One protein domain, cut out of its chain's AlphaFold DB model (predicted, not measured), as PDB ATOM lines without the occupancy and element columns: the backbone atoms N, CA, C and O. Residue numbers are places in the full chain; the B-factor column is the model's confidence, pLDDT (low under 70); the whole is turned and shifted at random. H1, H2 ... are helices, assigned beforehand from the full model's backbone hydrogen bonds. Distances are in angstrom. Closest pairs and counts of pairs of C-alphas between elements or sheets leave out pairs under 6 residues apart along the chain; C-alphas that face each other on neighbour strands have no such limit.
ATOM      1  N   ASP A 240     123.420 129.804 178.046       94.75
ATOM      2  CA  ASP A 240     122.310 130.582 178.613       94.75
ATOM      3  C   ASP A 240     122.129 131.935 177.898       94.75
ATOM      4  O   ASP A 240     121.007 132.358 177.589       94.75
ATOM      5  N   ASP A 241     123.233 132.620 177.589       94.62
ATOM      6  CA  ASP A 241     123.241 133.870 176.833       94.62
ATOM      7  C   ASP A 241     122.735 133.657 175.403       94.62
ATOM      8  O   ASP A 241     121.977 134.481 174.882       94.62
ATOM      9  N   LEU A 242     123.117 132.545 174.765       95.06
ATOM     10  CA  LEU A 242     122.642 132.174 173.432       95.06
ATOM     11  C   LEU A 242     121.140 131.868 173.438       95.06
ATOM     12  O   LEU A 242     120.416 132.329 172.550       95.06
ATOM     13  N   GLU A 243     120.644 131.153 174.449       96.00
ATOM     14  CA  GLU A 243     119.213 130.894 174.613       96.00
ATOM     15  C   GLU A 243     118.435 132.205 174.808       96.00
ATOM     16  O   GLU A 243     117.420 132.451 174.144       96.00
ATOM     17  N   LYS A 244     118.938 133.098 175.668       96.62
ATOM     18  CA  LYS A 244     118.342 134.418 175.909       96.62
ATOM     19  C   LYS A 244     118.362 135.282 174.652       96.62
ATOM     20  O   LYS A 244     117.345 135.890 174.313       96.62
ATOM     21  N   LEU A 245     119.467 135.292 173.909       96.62
ATOM     22  CA  LEU A 245     119.571 135.992 172.632       96.62
ATOM     23  C   LEU A 245     118.542 135.478 171.622       96.62
ATOM     24  O   LEU A 245     117.892 136.280 170.946       96.62
ATOM     25  N   ASN A 246     118.358 134.162 171.534       96.00
ATOM     26  CA  ASN A 246     117.344 133.564 170.673       96.00
ATOM     27  C   ASN A 246     115.932 133.986 171.101       96.00
ATOM     28  O   ASN A 246     115.155 134.426 170.253       96.00
ATOM     29  N   LYS A 247     115.623 133.989 172.406       97.62
ATOM     30  CA  LYS A 247     114.345 134.507 172.933       97.62
ATOM     31  C   LYS A 247     114.117 135.975 172.555       97.62
ATOM     32  O   LYS A 247     113.011 136.334 172.143       97.62
ATOM     33  N   ILE A 248     115.147 136.821 172.645       97.94
ATOM     34  CA  ILE A 248     115.077 138.230 172.225       97.94
ATOM     35  C   ILE A 248     114.785 138.332 170.724       97.94
ATOM     36  O   ILE A 248     113.866 139.050 170.324       97.94
ATOM     37  N   LYS A 249     115.534 137.606 169.885       96.50
ATOM     38  CA  LYS A 249     115.351 137.608 168.425       96.50
ATOM     39  C   LYS A 249     113.945 137.166 168.036       96.50
ATOM     40  O   LYS A 249     113.295 137.865 167.265       96.50
ATOM     41  N   THR A 250     113.453 136.069 168.611       96.69
ATOM     42  CA  THR A 250     112.092 135.572 168.373       96.69
ATOM     43  C   THR A 250     111.046 136.604 168.778       96.69
ATOM     44  O   THR A 250     110.131 136.869 168.009       96.69
ATOM     45  N   ARG A 251     111.194 137.255 169.938       97.62
ATOM     46  CA  ARG A 251     110.269 138.309 170.385       97.62
ATOM     47  C   ARG A 251     110.214 139.485 169.412       97.62
ATOM     48  O   ARG A 251     109.131 139.973 169.097       97.62
ATOM     49  N   LEU A 252     111.373 139.951 168.948       97.12
ATOM     50  CA  LEU A 252     111.467 141.064 168.002       97.12
ATOM     51  C   LEU A 252     110.938 140.691 166.613       97.12
ATOM     52  O   LEU A 252     110.328 141.532 165.953       97.12
ATOM     53  N   ASP A 253     111.142 139.446 166.178       96.31
ATOM     54  CA  ASP A 253     110.587 138.942 164.923       96.31
ATOM     55  C   ASP A 253     109.063 138.789 164.994       96.31
ATOM     56  O   ASP A 253     108.366 139.279 164.110       96.31
ATOM     57  N   GLU A 254     108.534 138.235 166.090       97.25
ATOM     58  CA  GLU A 254     107.093 138.151 166.349       97.25
ATOM     59  C   GLU A 254     106.432 139.526 166.421       97.25
ATOM     60  O   GLU A 254     105.323 139.708 165.920       97.25
ATOM     61  N   TYR A 255     107.112 140.508 167.008       97.31
ATOM     62  CA  TYR A 255     106.653 141.893 167.021       97.31
ATOM     63  C   TYR A 255     106.764 142.569 165.643       97.31
ATOM     64  O   TYR A 255     105.977 143.464 165.333       97.31
ATOM     65  N   GLY A 256     107.715 142.117 164.819       96.56
ATOM     66  CA  GLY A 256     107.941 142.556 163.446       96.56
ATOM     67  C   GLY A 256     108.696 143.877 163.324       96.56
ATOM     68  O   GLY A 256     108.329 144.727 162.517       96.56
ATOM     69  N   ILE A 257     109.777 144.052 164.088       96.19
ATOM     70  CA  ILE A 257     110.641 145.247 164.026       96.19
ATOM     71  C   ILE A 257     112.009 144.946 163.392       96.19
ATOM     72  O   ILE A 257     112.537 143.837 163.481       96.19
ATOM     73  N   ASP A 258     112.596 145.930 162.708       94.94
ATOM     74  CA  ASP A 258     113.941 145.836 162.131       94.94
ATOM     75  C   ASP A 258     115.017 145.829 163.225       94.94
ATOM     76  O   ASP A 258     115.386 146.874 163.765       94.94
ATOM     77  N   ILE A 259     115.554 144.642 163.511       94.25
ATOM     78  CA  ILE A 259     116.560 144.418 164.553       94.25
ATOM     79  C   ILE A 259     117.850 145.226 164.331       94.25
ATOM     80  O   ILE A 259     118.442 145.720 165.289       94.25
ATOM     81  N   TYR A 260     118.253 145.450 163.076       92.75
ATOM     82  CA  TYR A 260     119.441 146.244 162.755       92.75
ATOM     83  C   TYR A 260     119.193 147.731 162.991       92.75
ATOM     84  O   TYR A 260     120.030 148.431 163.564       92.75
ATOM     85  N   GLY A 261     118.036 148.222 162.542       94.12
ATOM     86  CA  GLY A 261     117.606 149.592 162.806       94.12
ATOM     87  C   GLY A 261     117.465 149.858 164.303       94.12
ATOM     88  O   GLY A 261     117.897 150.908 164.788       94.12
ATOM     89  N   LEU A 262     116.927 148.886 165.041       96.62
ATOM     90  CA  LEU A 262     116.749 148.979 166.481       96.62
ATOM     91  C   LEU A 262     118.094 148.973 167.212       96.62
ATOM     92  O   LEU A 262     118.324 149.852 168.039       96.62
ATOM     93  N   SER A 263     119.009 148.066 166.850       96.38
ATOM     94  CA  SER A 263     120.374 148.023 167.392       96.38
ATOM     95  C   SER A 263     121.044 149.391 167.311       96.38
ATOM     96  O   SER A 263     121.486 149.924 168.323       96.38
ATOM     97  N   LYS A 264     121.024 150.020 166.130       94.88
ATOM     98  CA  LYS A 264     121.604 151.358 165.934       94.88
ATOM     99  C   LYS A 264     120.941 152.442 166.776       94.88
ATOM    100  O   LYS A 264     121.574 153.447 167.085       94.88
ATOM    101  N   SER A 265     119.658 152.281 167.080       95.88
ATOM    102  CA  SER A 265     118.896 153.242 167.879       95.88
ATOM    103  C   SER A 265     119.250 153.112 169.356       95.88
ATOM    104  O   SER A 265     119.472 154.123 170.010       95.88
ATOM    105  N   ILE A 266     119.407 151.879 169.847       97.69
ATOM    106  CA  ILE A 266     119.873 151.591 171.208       97.69
ATOM    107  C   ILE A 266     121.319 152.066 171.396       97.69
ATOM    108  O   ILE A 266     121.588 152.795 172.345       97.69
ATOM    109  N   GLU A 267     122.234 151.731 170.478       95.94
ATOM    110  CA  GLU A 267     123.633 152.193 170.519       95.94
ATOM    111  C   GLU A 267     123.727 153.721 170.518       95.94
ATOM    112  O   GLU A 267     124.485 154.314 171.286       95.94
ATOM    113  N   PHE A 268     122.932 154.371 169.663       95.12
ATOM    114  CA  PHE A 268     122.862 155.824 169.603       95.12
ATOM    115  C   PHE A 268     122.371 156.417 170.926       95.12
ATOM    116  O   PHE A 268     123.005 157.328 171.458       95.12
ATOM    117  N   SER A 269     121.280 155.883 171.479       96.44
ATOM    118  CA  SER A 269     120.730 156.364 172.743       96.44
ATOM    119  C   SER A 269     121.681 156.133 173.912       96.44
ATOM    120  O   SER A 269     121.867 157.040 174.716       96.44
ATOM    121  N   TYR A 270     122.354 154.983 173.972       96.62
ATOM    122  CA  TYR A 270     123.373 154.714 174.987       96.62
ATOM    123  C   TYR A 270     124.540 155.700 174.910       96.62
ATOM    124  O   TYR A 270     125.041 156.165 175.925       96.62
ATOM    125  N   LYS A 271     124.972 156.063 173.700       95.00
ATOM    126  CA  LYS A 271     126.115 156.963 173.532       95.00
ATOM    127  C   LYS A 271     125.774 158.435 173.767       95.00
ATOM    128  O   LYS A 271     126.603 159.171 174.292       95.00
ATOM    129  N   TYR A 272     124.596 158.880 173.334       94.94
ATOM    130  CA  TYR A 272     124.279 160.311 173.235       94.94
ATOM    131  C   TYR A 272     123.092 160.757 174.093       94.94
ATOM    132  O   TYR A 272     122.951 161.946 174.366       94.94
ATOM    133  N   LEU A 273     122.242 159.828 174.528       95.69
ATOM    134  CA  LEU A 273     121.001 160.115 175.252       95.69
ATOM    135  C   LEU A 273     120.922 159.380 176.598       95.69
ATOM    136  O   LEU A 273     119.849 159.322 177.191       95.69
ATOM    137  N   ASN A 274     122.021 158.825 177.123       95.38
ATOM    138  CA  ASN A 274     121.933 157.975 178.318       95.38
ATOM    139  C   ASN A 274     121.495 158.724 179.581       95.38
ATOM    140  O   ASN A 274     120.946 158.116 180.488       95.38
ATOM    141  N   HIS A 275     121.658 160.048 179.623       94.69
ATOM    142  CA  HIS A 275     121.086 160.887 180.681       94.69
ATOM    143  C   HIS A 275     119.542 160.823 180.720       94.69
ATOM    144  O   HIS A 275     118.948 161.038 181.774       94.69
ATOM    145  N   ILE A 276     118.899 160.484 179.594       94.94
ATOM    146  CA  ILE A 276     117.450 160.256 179.463       94.94
ATOM    147  C   ILE A 276     117.121 158.776 179.679       94.94
ATOM    148  O   ILE A 276     116.248 158.439 180.472       94.94
ATOM    149  N   TYR A 277     117.818 157.894 178.959       95.12
ATOM    150  CA  TYR A 277     117.481 156.469 178.881       95.12
ATOM    151  C   TYR A 277     117.981 155.640 180.066       95.12
ATOM    152  O   TYR A 277     117.399 154.595 180.355       95.12
ATOM    153  N   LYS A 278     119.043 156.102 180.735       95.00
ATOM    154  CA  LYS A 278     119.657 155.491 181.921       95.00
ATOM    155  C   LYS A 278     119.934 153.993 181.749       95.00
ATOM    156  O   LYS A 278     119.667 153.201 182.646       95.00
ATOM    157  N   PHE A 279     120.436 153.584 180.585       95.81
ATOM    158  CA  PHE A 279     120.890 152.211 180.393       95.81
ATOM    159  C   PHE A 279     122.205 152.009 181.152       95.81
ATOM    160  O   PHE A 279     123.137 152.799 180.998       95.81
ATOM    161  N   GLU A 280     122.282 150.943 181.941       94.62
ATOM    162  CA  GLU A 280     123.474 150.625 182.737       94.62
ATOM    163  C   GLU A 280     124.641 150.159 181.858       94.62
ATOM    164  O   GLU A 280     125.785 150.553 182.063       94.62
ATOM    165  N   ASN A 281     124.350 149.327 180.857       94.94
ATOM    166  CA  ASN A 281     125.304 148.792 179.887       94.94
ATOM    167  C   ASN A 281     124.546 148.300 178.630       94.94
ATOM    168  O   ASN A 281     123.382 148.637 178.435       94.94
ATOM    169  N   LEU A 282     125.192 147.525 177.751       94.94
ATOM    170  CA  LEU A 282     124.564 146.892 176.576       94.94
ATOM    171  C   LEU A 282     124.797 145.368 176.550       94.94
ATOM    172  O   LEU A 282     125.042 144.779 175.490       94.94
ATOM    173  N   ASN A 283     124.781 144.733 177.725       94.50
ATOM    174  CA  ASN A 283     124.835 143.279 177.866       94.50
ATOM    175  C   ASN A 283     123.483 142.630 177.507       94.50
ATOM    176  O   ASN A 283     122.498 143.312 177.213       94.50
ATOM    177  N   ILE A 284     123.436 141.298 177.505       95.56
ATOM    178  CA  ILE A 284     122.250 140.562 177.060       95.56
ATOM    179  C   ILE A 284     121.026 140.788 177.964       95.56
ATOM    180  O   ILE A 284     119.911 140.865 177.450       95.56
ATOM    181  N   ASP A 285     121.216 140.972 179.273       95.75
ATOM    182  CA  ASP A 285     120.132 141.220 180.232       95.75
ATOM    183  C   ASP A 285     119.497 142.590 180.027       95.75
ATOM    184  O   ASP A 285     118.272 142.724 179.959       95.75
ATOM    185  N   GLN A 286     120.330 143.615 179.846       96.50
ATOM    186  CA  GLN A 286     119.851 144.954 179.550       96.50
ATOM    187  C   GLN A 286     119.125 144.988 178.198       96.50
ATOM    188  O   GLN A 286     118.083 145.634 178.075       96.50
ATOM    189  N   LEU A 287     119.612 144.254 177.191       97.38
ATOM    190  CA  LEU A 287     118.929 144.121 175.901       97.38
ATOM    191  C   LEU A 287     117.599 143.362 176.025       97.38
ATOM    192  O   LEU A 287     116.610 143.762 175.403       97.38
ATOM    193  N   ASP A 288     117.526 142.315 176.847       97.50
ATOM    194  CA  ASP A 288     116.270 141.615 177.122       97.50
ATOM    195  C   ASP A 288     115.238 142.562 177.752       97.50
ATOM    196  O   ASP A 288     114.105 142.664 177.271       97.50
ATOM    197  N   ASN A 289     115.654 143.339 178.754       97.06
ATOM    198  CA  ASN A 289     114.812 144.329 179.421       97.06
ATOM    199  C   ASN A 289     114.335 145.432 178.468       97.06
ATOM    200  O   ASN A 289     113.140 145.736 178.419       97.06
ATOM    201  N   ILE A 290     115.241 146.013 177.673       97.31
ATOM    202  CA  ILE A 290     114.897 147.042 176.680       97.31
ATOM    203  C   ILE A 290     113.875 146.491 175.681       97.31
ATOM    204  O   ILE A 290     112.860 147.133 175.408       97.31
ATOM    205  N   THR A 291     114.101 145.290 175.147       97.44
ATOM    206  CA  THR A 291     113.225 144.721 174.114       97.44
ATOM    207  C   THR A 291     111.858 144.313 174.661       97.44
ATOM    208  O   THR A 291     110.864 144.526 173.972       97.44
ATOM    209  N   LYS A 292     111.761 143.825 175.908       97.44
ATOM    210  CA  LYS A 292     110.473 143.612 176.600       97.44
ATOM    211  C   LYS A 292     109.649 144.900 176.679       97.44
ATOM    212  O   LYS A 292     108.460 144.887 176.369       97.44
ATOM    213  N   LYS A 293     110.283 146.023 177.027       97.12
ATOM    214  CA  LYS A 293     109.606 147.326 177.115       97.12
ATOM    215  C   LYS A 293     109.207 147.884 175.746       97.12
ATOM    216  O   LYS A 293     108.140 148.474 175.625       97.12
ATOM    217  N   ILE A 294     110.009 147.644 174.706       96.81
ATOM    218  CA  ILE A 294     109.681 148.039 173.325       96.81
ATOM    219  C   ILE A 294     108.446 147.308 172.794       96.81
ATOM    220  O   ILE A 294     107.641 147.916 172.096       96.81
ATOM    221  N   VAL A 295     108.279 146.017 173.093       96.31
ATOM    222  CA  VAL A 295     107.134 145.254 172.563       96.31
ATOM    223  C   VAL A 295     105.872 145.375 173.422       96.31
ATOM    224  O   VAL A 295     104.792 145.021 172.947       96.31
ATOM    225  N   SER A 296     105.990 145.901 174.647       94.50
ATOM    226  CA  SER A 296     104.892 146.101 175.605       94.50
ATOM    227  C   SER A 296     103.720 146.888 175.013       94.50
ATOM    228  O   SER A 296     103.902 147.801 174.205       94.50
ATOM    229  N   ASP A 297     102.494 146.554 175.417       86.81
ATOM    230  CA  ASP A 297     101.283 147.293 175.028       86.81
ATOM    231  C   ASP A 297     101.191 148.658 175.706       86.81
ATOM    232  O   ASP A 297     100.779 149.631 175.079       86.81
ATOM    233  N   LYS A 298     101.669 148.755 176.949       86.38
ATOM    234  CA  LYS A 298     101.850 150.018 177.672       86.38
ATOM    235  C   LYS A 298     103.313 150.439 177.552       86.38
ATOM    236  O   LYS A 298     104.101 150.249 178.475       86.38
ATOM    237  N   LYS A 299     103.694 150.889 176.357       87.94
ATOM    238  CA  LYS A 299     105.061 151.309 176.025       87.94
ATOM    239  C   LYS A 299     105.279 152.769 176.421       87.94
ATOM    240  O   LYS A 299     104.594 153.639 175.889       87.94
ATOM    241  N   ASP A 300     106.258 153.031 177.286       91.69
ATOM    242  CA  ASP A 300     106.657 154.405 177.610       91.69
ATOM    243  C   ASP A 300     107.206 155.123 176.370       91.69
ATOM    244  O   ASP A 300     107.803 154.506 175.478       91.69
ATOM    245  N   GLU A 301     107.064 156.449 176.341       92.81
ATOM    246  CA  GLU A 301     107.438 157.282 175.193       92.81
ATOM    247  C   GLU A 301     108.887 157.046 174.739       92.81
ATOM    248  O   GLU A 301     109.140 156.872 173.546       92.81
ATOM    249  N   ILE A 302     109.828 156.923 175.681       94.56
ATOM    250  CA  ILE A 302     111.247 156.700 175.369       94.56
ATOM    251  C   ILE A 302     111.469 155.408 174.563       94.56
ATOM    252  O   ILE A 302     112.278 155.374 173.639       94.56
ATOM    253  N   TYR A 303     110.721 154.336 174.835       96.19
ATOM    254  CA  TYR A 303     110.841 153.084 174.080       96.19
ATOM    255  C   TYR A 303     110.111 153.163 172.735       96.19
ATOM    256  O   TYR A 303     110.516 152.506 171.773       96.19
ATOM    257  N   SER A 304     109.080 154.009 172.634       95.12
ATOM    258  CA  SER A 304     108.466 154.366 171.352       95.12
ATOM    259  C   SER A 304     109.440 155.109 170.441       95.12
ATOM    260  O   SER A 304     109.517 154.826 169.244       95.12
ATOM    261  N   ASP A 305     110.246 156.001 171.009       96.38
ATOM    262  CA  ASP A 305     111.252 156.754 170.267       96.38
ATOM    263  C   ASP A 305     112.365 155.848 169.724       96.38
ATOM    264  O   ASP A 305     112.778 156.002 168.569       96.38
ATOM    265  N   LEU A 306     112.818 154.854 170.502       96.88
ATOM    266  CA  LEU A 306     113.784 153.849 170.027       96.88
ATOM    267  C   LEU A 306     113.255 153.088 168.809       96.88
ATOM    268  O   LEU A 306     113.985 152.887 167.836       96.88
ATOM    269  N   ALA A 307     111.978 152.701 168.844       96.38
ATOM    270  CA  ALA A 307     111.322 151.989 167.752       96.38
ATOM    271  C   ALA A 307     111.112 152.868 166.499       96.38
ATOM    272  O   ALA A 307     110.877 152.361 165.400       96.38
ATOM    273  N   CYS A 308     111.270 154.187 166.627       95.31
ATOM    274  CA  CYS A 308     111.234 155.128 165.511       95.31
ATOM    275  C   CYS A 308     112.587 155.303 164.794       95.31
ATOM    276  O   CYS A 308     112.637 155.916 163.720       95.31
ATOM    277  N   GLY A 309     113.677 154.748 165.332       94.75
ATOM    278  CA  GLY A 309     114.978 154.720 164.670       94.75
ATOM    279  C   GLY A 309     115.912 155.891 165.009       94.75
ATOM    280  O   GLY A 309     115.480 157.007 165.284       94.75
ATOM    281  N   ARG A 310     117.228 155.681 164.864       94.00
ATOM    282  CA  ARG A 310     118.276 156.702 165.093       94.00
ATOM    283  C   ARG A 310     117.990 158.069 164.461       94.00
ATOM    284  O   ARG A 310     118.132 159.081 165.130       94.00
ATOM    285  N   LYS A 311     117.581 158.128 163.188       91.75
ATOM    286  CA  LYS A 311     117.317 159.418 162.512       91.75
ATOM    287  C   LYS A 311     116.166 160.196 163.147       91.75
ATOM    288  O   LYS A 311     116.166 161.424 163.123       91.75
ATOM    289  N   TYR A 312     115.172 159.484 163.673       93.94
ATOM    290  CA  TYR A 312     114.088 160.104 164.420       93.94
ATOM    291  C   TYR A 312     114.618 160.675 165.738       93.94
ATOM    292  O   TYR A 312     114.363 161.840 166.024       93.94
ATOM    293  N   LEU A 313     115.433 159.907 166.469       95.44
ATOM    294  CA  LEU A 313     116.074 160.352 167.711       95.44
ATOM    295  C   LEU A 313     116.958 161.591 167.498       95.44
ATOM    296  O   LEU A 313     116.828 162.568 168.229       95.44
ATOM    297  N   GLU A 314     117.796 161.595 166.458       94.38
ATOM    298  CA  GLU A 314     118.623 162.751 166.074       94.38
ATOM    299  C   GLU A 314     117.777 164.010 165.863       94.38
ATOM    300  O   GLU A 314     118.113 165.079 166.372       94.38
ATOM    301  N   LYS A 315     116.651 163.879 165.147       94.44
ATOM    302  CA  LYS A 315     115.738 164.995 164.886       94.44
ATOM    303  C   LYS A 315     114.999 165.440 166.152       94.44
ATOM    304  O   LYS A 315     114.941 166.640 166.408       94.44
ATOM    305  N   LYS A 316     114.436 164.502 166.923       95.50
ATOM    306  CA  LYS A 316     113.632 164.781 168.126       95.50
ATOM    307  C   LYS A 316     114.468 165.473 169.201       95.50
ATOM    308  O   LYS A 316     114.062 166.510 169.714       95.50
ATOM    309  N   TYR A 317     115.660 164.947 169.476       94.38
ATOM    310  CA  TYR A 317     116.548 165.444 170.529       94.38
ATOM    311  C   TYR A 317     117.596 166.451 170.032       94.38
ATOM    312  O   TYR A 317     118.478 166.845 170.788       94.38
ATOM    313  N   LYS A 318     117.508 166.882 168.764       94.44
ATOM    314  CA  LYS A 318     118.400 167.877 168.138       94.44
ATOM    315  C   LYS A 318     119.892 167.524 168.258       94.44
ATOM    316  O   LYS A 318     120.740 168.402 168.401       94.44
TER     317      LYS A 318
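What this domain is: This is residues 240 to 318 of the 388 residues of an uncharacterized protein of Anaerococcus obesiensis (UniProt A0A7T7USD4). Two helices side by side, H1 and H4, join through the last part of H4 to a crossed cluster of three, H2, H5 and H6, with H1 and H6 at opposite ends of an elongated body. The short H3 sits by the later part of H2. The 79 printed residues have six named helices, H1 to H6 in order, and no named strand; the class is all helix. The whole is compact, with a radius of gyration of the C-alphas of 12.1 A, and spans 38 by 24 by 23 A.

Where its parts are: H1, residues 240 to 255, begins at C-alpha 240 (122.310, 130.582, 178.613) and is 22.5 A long. H2, residues 259 to 272, is 19.7 A long. H3 is residues 274 to 277. H4, residues 284 to 295, is 16.5 A long. H5 is residues 301 to 307. H6, residues 310 to 316, ends at C-alpha 316 (113.632, 164.781, 168.126).

How they stand to each other: H1 and H4 touch, closest at the C-alphas of Ile 248 and Asp 288, 6.1 A, at a shallow tilt of 16 degrees, the same way. H4 touches H5 with residues 290 to 294 alone, about perpendicular at 76 degrees; the closest C-alphas are those of Ile 294 and Tyr 303, 5.2 A. H5, the hub, touches H2 at Leu 306 and Ser 265, whose C-alphas are 5.6 A apart. H2 touches H6, closest at the C-alphas of Ser 265 and Arg 310, 4.5 A. H5 and H6 only just touch, only at the corner, with 3 pairs of C-alphas within 8 A. H3 is close to but not clearly touching H2, with the C-alphas of Ser 269 and Tyr 277 closest at 6.9 A. H1 and H6 are apart. In H1, H2, H4, H5 and H6 every O i to N i+4 pair is within hydrogen-bond range; H3 is too short for one.

The domain as a whole: The C-alphas of Asp 240 and Lys 318, the two farthest apart, are 38.9 A apart. The printed part has no cut, and no link is long. No printed residue is under 70 in pLDDT.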